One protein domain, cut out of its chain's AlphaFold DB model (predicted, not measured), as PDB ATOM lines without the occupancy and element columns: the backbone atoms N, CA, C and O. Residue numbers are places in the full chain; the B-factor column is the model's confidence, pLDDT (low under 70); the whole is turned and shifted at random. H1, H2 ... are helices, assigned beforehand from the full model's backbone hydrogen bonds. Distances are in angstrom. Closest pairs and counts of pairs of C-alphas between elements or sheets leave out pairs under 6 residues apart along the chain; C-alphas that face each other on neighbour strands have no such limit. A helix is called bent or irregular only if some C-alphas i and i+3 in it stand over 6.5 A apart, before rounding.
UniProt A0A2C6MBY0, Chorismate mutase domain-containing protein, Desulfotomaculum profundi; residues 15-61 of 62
ATOM      1  N   ALA A  15       4.171   0.976  14.660       92.12
ATOM      2  CA  ALA A  15       4.075   1.792  13.455       92.12
ATOM      3  C   ALA A  15       2.914   1.313  12.580       92.12
ATOM      4  O   ALA A  15       2.144   2.126  12.060       92.12
ATOM      5  N   ARG A  16       2.740  -0.008  12.463       91.69
ATOM      6  CA  ARG A  16       1.607  -0.602  11.754       91.69
ATOM      7  C   ARG A  16       0.274  -0.286  12.430       91.69
ATOM      8  O   ARG A  16      -0.671   0.088  11.738       91.69
ATOM      9  N   GLU A  17       0.190  -0.400  13.752       94.44
ATOM     10  CA  GLU A  17      -1.025  -0.069  14.508       94.44
ATOM     11  C   GLU A  17      -1.432   1.391  14.300       94.44
ATOM     12  O   GLU A  17      -2.577   1.672  13.946       94.44
ATOM     13  N   ALA A  18      -0.479   2.324  14.408       95.62
ATOM     14  CA  ALA A  18      -0.732   3.742  14.165       95.62
ATOM     15  C   ALA A  18      -1.255   4.011  12.740       95.62
ATOM     16  O   ALA A  18      -2.193   4.793  12.561       95.62
ATOM     17  N   GLN A  19      -0.700   3.336  11.725       97.38
ATOM     18  CA  GLN A  19      -1.176   3.440  10.341       97.38
ATOM     19  C   GLN A  19      -2.626   2.966  10.189       97.38
ATOM     20  O   GLN A  19      -3.425   3.638   9.529       97.38
ATOM     21  N   VAL A  20      -2.975   1.833  10.807       96.69
ATOM     22  CA  VAL A  20      -4.334   1.281  10.753       96.69
ATOM     23  C   VAL A  20      -5.318   2.208  11.463       96.69
ATOM     24  O   VAL A  20      -6.339   2.557  10.876       96.69
ATOM     25  N   LEU A  21      -5.006   2.684  12.672       97.75
ATOM     26  CA  LEU A  21      -5.894   3.595  13.404       97.75
ATOM     27  C   LEU A  21      -6.107   4.916  12.650       97.75
ATOM     28  O   LEU A  21      -7.233   5.407  12.568       97.75
ATOM     29  N   ALA A  22      -5.064   5.458  12.014       97.88
ATOM     30  CA  ALA A  22      -5.198   6.641  11.168       97.88
ATOM     31  C   ALA A  22      -6.121   6.390   9.962       97.88
ATOM     32  O   ALA A  22      -6.915   7.256   9.596       97.88
ATOM     33  N   GLN A  23      -6.038   5.211   9.337       98.06
ATOM     34  CA  GLN A  23      -6.935   4.829   8.245       98.06
ATOM     35  C   GLN A  23      -8.382   4.669   8.722       98.06
ATOM     36  O   GLN A  23      -9.296   5.157   8.060       98.06
ATOM     37  N   VAL A  24      -8.587   4.040   9.877       98.00
ATOM     38  CA  VAL A  24      -9.906   3.836  10.484       98.00
ATOM     39  C   VAL A  24     -10.576   5.165  10.811       98.00
ATOM     40  O   VAL A  24     -11.729   5.359  10.441       98.00
ATOM     41  N   ARG A  25      -9.854   6.118  11.417       98.06
ATOM     42  CA  ARG A  25     -10.375   7.471  11.676       98.06
ATOM     43  C   ARG A  25     -10.830   8.168  10.391       98.06
ATOM     44  O   ARG A  25     -11.929   8.716  10.349       98.06
ATOM     45  N   ARG A  26     -10.026   8.092   9.320       98.12
ATOM     46  CA  ARG A  26     -10.393   8.661   8.007       98.12
ATOM     47  C   ARG A  26     -11.655   8.020   7.433       98.12
ATOM     48  O   ARG A  26     -12.514   8.730   6.920       98.12
ATOM     49  N   LEU A  27     -11.784   6.697   7.531       98.38
ATOM     50  CA  LEU A  27     -12.980   5.985   7.072       98.38
ATOM     51  C   LEU A  27     -14.205   6.344   7.916       98.38
ATOM     52  O   LEU A  27     -15.263   6.616   7.357       98.38
ATOM     53  N   ALA A  28     -14.063   6.412   9.240       98.38
ATOM     54  CA  ALA A  28     -15.142   6.821  10.130       98.38
ATOM     55  C   ALA A  28     -15.663   8.212   9.750       98.38
ATOM     56  O   ALA A  28     -16.859   8.377   9.527       98.38
ATOM     57  N   GLN A  29     -14.759   9.176   9.554       98.00
ATOM     58  CA  GLN A  29     -15.119  10.511   9.085       98.00
ATOM     59  C   GLN A  29     -15.840  10.479   7.729       98.00
ATOM     60  O   GLN A  29     -16.876  11.121   7.578       98.00
ATOM     61  N   HIS A  30     -15.322   9.720   6.759       98.31
ATOM     62  CA  HIS A  30     -15.920   9.589   5.426       98.31
ATOM     63  C   HIS A  30     -17.351   9.027   5.466       98.31
ATOM     64  O   HIS A  30     -18.203   9.449   4.690       98.31
ATOM     65  N   HIS A  31     -17.631   8.102   6.386       97.94
ATOM     66  CA  HIS A  31     -18.943   7.472   6.542       97.94
ATOM     67  C   HIS A  31     -19.865   8.182   7.548       97.94
ATOM     68  O   HIS A  31     -20.946   7.674   7.836       97.94
ATOM     69  N   GLY A  32     -19.466   9.338   8.091       97.94
ATOM     70  CA  GLY A  32     -20.255  10.063   9.094       97.94
ATOM     71  C   GLY A  32     -20.352   9.343  10.445       97.94
ATOM     72  O   GLY A  32     -21.281   9.582  11.211       97.94
ATOM     73  N   LEU A  33     -19.406   8.449  10.737       98.06
ATOM     74  CA  LEU A  33     -19.296   7.733  12.004       98.06
ATOM     75  C   LEU A  33     -18.397   8.498  12.981       98.06
ATOM     76  O   LEU A  33     -17.486   9.231  12.589       98.06
ATOM     77  N   SER A  34     -18.611   8.280  14.280       98.06
ATOM     78  CA  SER A  34     -17.719   8.815  15.312       98.06
ATOM     79  C   SER A  34     -16.326   8.194  15.188       98.06
ATOM     80  O   SER A  34     -16.165   6.972  15.278       98.06
ATOM     81  N   GLN A  35     -15.313   9.044  15.001       98.12
ATOM     82  CA  GLN A  35     -13.913   8.621  14.921       98.12
ATOM     83  C   GLN A  35     -13.458   7.971  16.231       98.12
ATOM     84  O   GLN A  35     -12.831   6.915  16.191       98.12
ATOM     85  N   ASP A  36     -13.846   8.547  17.371       97.00
ATOM     86  CA  ASP A  36     -13.442   8.087  18.703       97.00
ATOM     87  C   ASP A  36     -14.018   6.703  19.023       97.00
ATOM     88  O   ASP A  36     -13.302   5.812  19.491       97.00
ATOM     89  N   ILE A  37     -15.304   6.486  18.716       97.69
ATOM     90  CA  ILE A  37     -15.948   5.179  18.908       97.69
ATOM     91  C   ILE A  37     -15.298   4.144  17.989       97.69
ATOM     92  O   ILE A  37     -14.939   3.056  18.437       97.69
ATOM     93  N   THR A  38     -15.113   4.484  16.710       98.00
ATOM     94  CA  THR A  38     -14.564   3.544  15.723       98.00
ATOM     95  C   THR A  38     -13.128   3.152  16.068       98.00
ATOM     96  O   THR A  38     -12.780   1.974  16.014       98.00
ATOM     97  N   GLU A  39     -12.295   4.109  16.477       97.88
ATOM     98  CA  GLU A  39     -10.949   3.816  16.959       97.88
ATOM     99  C   GLU A  39     -10.969   2.909  18.190       97.88
ATOM    100  O   GLU A  39     -10.213   1.941  18.233       97.88
ATOM    101  N   THR A  40     -11.829   3.195  19.169       98.25
ATOM    102  CA  THR A  40     -11.930   2.396  20.400       98.25
ATOM    103  C   THR A  40     -12.259   0.938  20.084       98.25
ATOM    104  O   THR A  40     -11.590   0.034  20.581       98.25
ATOM    105  N   VAL A  41     -13.228   0.700  19.194       98.06
ATOM    106  CA  VAL A  41     -13.575  -0.652  18.731       98.06
ATOM    107  C   VAL A  41     -12.378  -1.325  18.061       98.06
ATOM    108  O   VAL A  41     -12.069  -2.475  18.363       98.06
ATOM    109  N   TYR A  42     -11.664  -0.613  17.188       97.38
ATOM    110  CA  TYR A  42     -10.493  -1.174  16.516       97.38
ATOM    111  C   TYR A  42      -9.346  -1.501  17.473       97.38
ATOM    112  O   TYR A  42      -8.674  -2.507  17.264       97.38
ATOM    113  N   ARG A  43      -9.137  -0.710  18.529       97.19
ATOM    114  CA  ARG A  43      -8.146  -1.015  19.573       97.19
ATOM    115  C   ARG A  43      -8.482  -2.317  20.298       97.19
ATOM    116  O   ARG A  43      -7.620  -3.181  20.389       97.19
ATOM    117  N   ILE A  44      -9.744  -2.505  20.688       97.62
ATOM    118  CA  ILE A  44     -10.215  -3.752  21.314       97.62
ATOM    119  C   ILE A  44      -9.975  -4.955  20.388       97.62
ATOM    120  O   ILE A  44      -9.494  -5.996  20.831       97.62
ATOM    121  N   LEU A  45     -10.277  -4.816  19.092       96.00
ATOM    122  CA  LEU A  45     -10.034  -5.877  18.113       96.00
ATOM    123  C   LEU A  45      -8.538  -6.180  17.951       96.00
ATOM    124  O   LEU A  45      -8.163  -7.348  17.894       96.00
ATOM    125  N   MET A  46      -7.685  -5.154  17.880       93.94
ATOM    126  CA  MET A  46      -6.230  -5.333  17.808       93.94
ATOM    127  C   MET A  46      -5.703  -6.088  19.024       93.94
ATOM    128  O   MET A  46      -4.959  -7.051  18.849       93.94
ATOM    129  N   ASP A  47      -6.118  -5.691  20.227       93.19
ATOM    130  CA  ASP A  47      -5.721  -6.347  21.473       93.19
ATOM    131  C   ASP A  47      -6.127  -7.830  21.459       93.19
ATOM    132  O   ASP A  47      -5.284  -8.705  21.649       93.19
ATOM    133  N   TYR A  48      -7.374  -8.125  21.082       93.12
ATOM    134  CA  TYR A  48      -7.870  -9.497  20.947       93.12
ATOM    135  C   TYR A  48      -7.067 -10.339  19.936       93.12
ATOM    136  O   TYR A  48      -6.734 -11.497  20.198       93.12
ATOM    137  N   PHE A  49      -6.725  -9.782  18.770       88.50
ATOM    138  CA  PHE A  49      -5.940 -10.511  17.768       88.50
ATOM    139  C   PHE A  49      -4.480 -10.706  18.175       88.50
ATOM    140  O   PHE A  49      -3.869 -11.694  17.762       88.50
ATOM    141  N   VAL A  50      -3.910  -9.792  18.959       89.00
ATOM    142  CA  VAL A  50      -2.579  -9.968  19.550       89.00
ATOM    143  C   VAL A  50      -2.604 -11.120  20.549       89.00
ATOM    144  O   VAL A  50      -1.737 -11.988  20.473       89.00
ATOM    145  N   ASP A  51      -3.625 -11.196  21.403       88.75
ATOM    146  CA  ASP A  51      -3.781 -12.294  22.362       88.75
ATOM    147  C   ASP A  51      -3.914 -13.654  21.660       88.75
ATOM    148  O   ASP A  51      -3.256 -14.626  22.039       88.75
ATOM    149  N   ILE A  52      -4.704 -13.730  20.582       88.69
ATOM    150  CA  ILE A  52      -4.804 -14.949  19.760       88.69
ATOM    151  C   ILE A  52      -3.436 -15.347  19.196       88.69
ATOM    152  O   ILE A  52      -3.060 -16.517  19.272       88.69
ATOM    153  N   GLN A  53      -2.696 -14.396  18.621       83.31
ATOM    154  CA  GLN A  53      -1.394 -14.669  18.013       83.31
ATOM    155  C   GLN A  53      -0.370 -15.134  19.051       83.31
ATOM    156  O   GLN A  53       0.346 -16.099  18.798       83.31
ATOM    157  N   LEU A  54      -0.338 -14.508  20.229       83.75
ATOM    158  CA  LEU A  54       0.526 -14.934  21.330       83.75
ATOM    159  C   LEU A  54       0.210 -16.374  21.749       83.75
ATOM    160  O   LEU A  54       1.118 -17.201  21.788       83.75
ATOM    161  N   ASN A  55      -1.067 -16.711  21.950       78.62
ATOM    162  CA  ASN A  55      -1.488 -18.066  22.329       78.62
ATOM    163  C   ASN A  55      -1.137 -19.128  21.268       78.62
ATOM    164  O   ASN A  55      -0.782 -20.261  21.606       78.62
ATOM    165  N   GLN A  56      -1.206 -18.778  19.979       74.69
ATOM    166  CA  GLN A  56      -0.822 -19.672  18.881       74.69
ATOM    167  C   GLN A  56       0.694 -19.880  18.798       74.69
ATOM    168  O   GLN A  56       1.141 -21.012  18.618       74.69
ATOM    169  N   VAL A  57       1.487 -18.820  18.985       65.75
ATOM    170  CA  VAL A  57       2.956 -18.907  19.035       65.75
ATOM    171  C   VAL A  57       3.404 -19.755  20.230       65.75
ATOM    172  O   VAL A  57       4.269 -20.618  20.082       65.75
ATOM    173  N   THR A  58       2.780 -19.585  21.401       58.12
ATOM    174  CA  THR A  58       3.080 -20.400  22.591       58.12
ATOM    175  C   THR A  58       2.748 -21.877  22.372       58.12
ATOM    176  O   THR A  58       3.520 -22.738  22.781       58.12
ATOM    177  N   SER A  59       1.652 -22.181  21.670       60.06
ATOM    178  CA  SER A  59       1.227 -23.564  21.400       60.06
ATOM    179  C   SER A  59       2.073 -24.281  20.337       60.06
ATOM    180  O   SER A  59       2.106 -25.504  20.330       60.06
ATOM    181  N   GLN A  60       2.750 -23.555  19.440       53.41
ATOM    182  CA  GLN A  60       3.662 -24.137  18.438       53.41
ATOM    183  C   GLN A  60       5.089 -24.375  18.957       53.41
ATOM    184  O   GLN A  60       5.896 -24.970  18.248       53.41
ATOM    185  N   THR A  61       5.416 -23.895  20.162       49.81
ATOM    186  CA  THR A  61       6.774 -23.972  20.734       49.81
ATOM    187  C   THR A  61       6.918 -25.084  21.795       49.81
ATOM    188  O   THR A  61       8.005 -25.261  22.343       49.81
TER     189      THR A  61
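This is residues 15 to 61 of the 62 residues of the protein "Chorismate mutase domain-containing protein" of Desulfotomaculum profundi (UniProt A0A2C6MBY0). One long helix, H2, makes the length of the model, and the shorter helix H1 folds back over its first part to form a lopsided helical hairpin that opens from the tight turn as a narrow V. The far part of H2, residues 47 to 60, sticks out past H1 as a bare arm, with residue 61 after it. The printed part has 47 residues with two named helices, H1 then H2, and no named strand; its class is all helix. The whole is loose, with a radius of gyration of the C-alphas of 13.5 A, and spans 44 by 18 by 12 A.

H2, residues 35 to 60, touches H1, residues 15 to 30, with residues 35 to 42 alone. Their closest C-alphas are those of Arg 25 and Gln 35, 4.9 A apart. The two run opposite ways at a tilt of 35.1 degrees, only just steep, and form a helical hairpin. Their centres are 15.4 A apart. In H1 and H2 every backbone O i to N i+4 pair is within hydrogen-bond range.

H2 has 26 residues and measures 37.3 A from C-alpha 35 at (-13.913, 8.621, 14.921) to C-alpha 60 at (3.662, -24.137, 18.438). H1 has 16 residues and measures 22.9 A; its C-alpha 15 is at (4.075, 1.792, 13.455). Neither helix is bent.

The C-alphas of Gly 32 and Thr 61 are the two farthest apart, at 45.0 A. Residues 47 to 61 stand free; the body without them has 32 residues and spans 25 by 16 by 10 A. The link from H1 to H2, four residues, is tight, and the printed part has no cut. The mean pLDDT of the printed part is 90.6, and residues 57 to 61 are under 70.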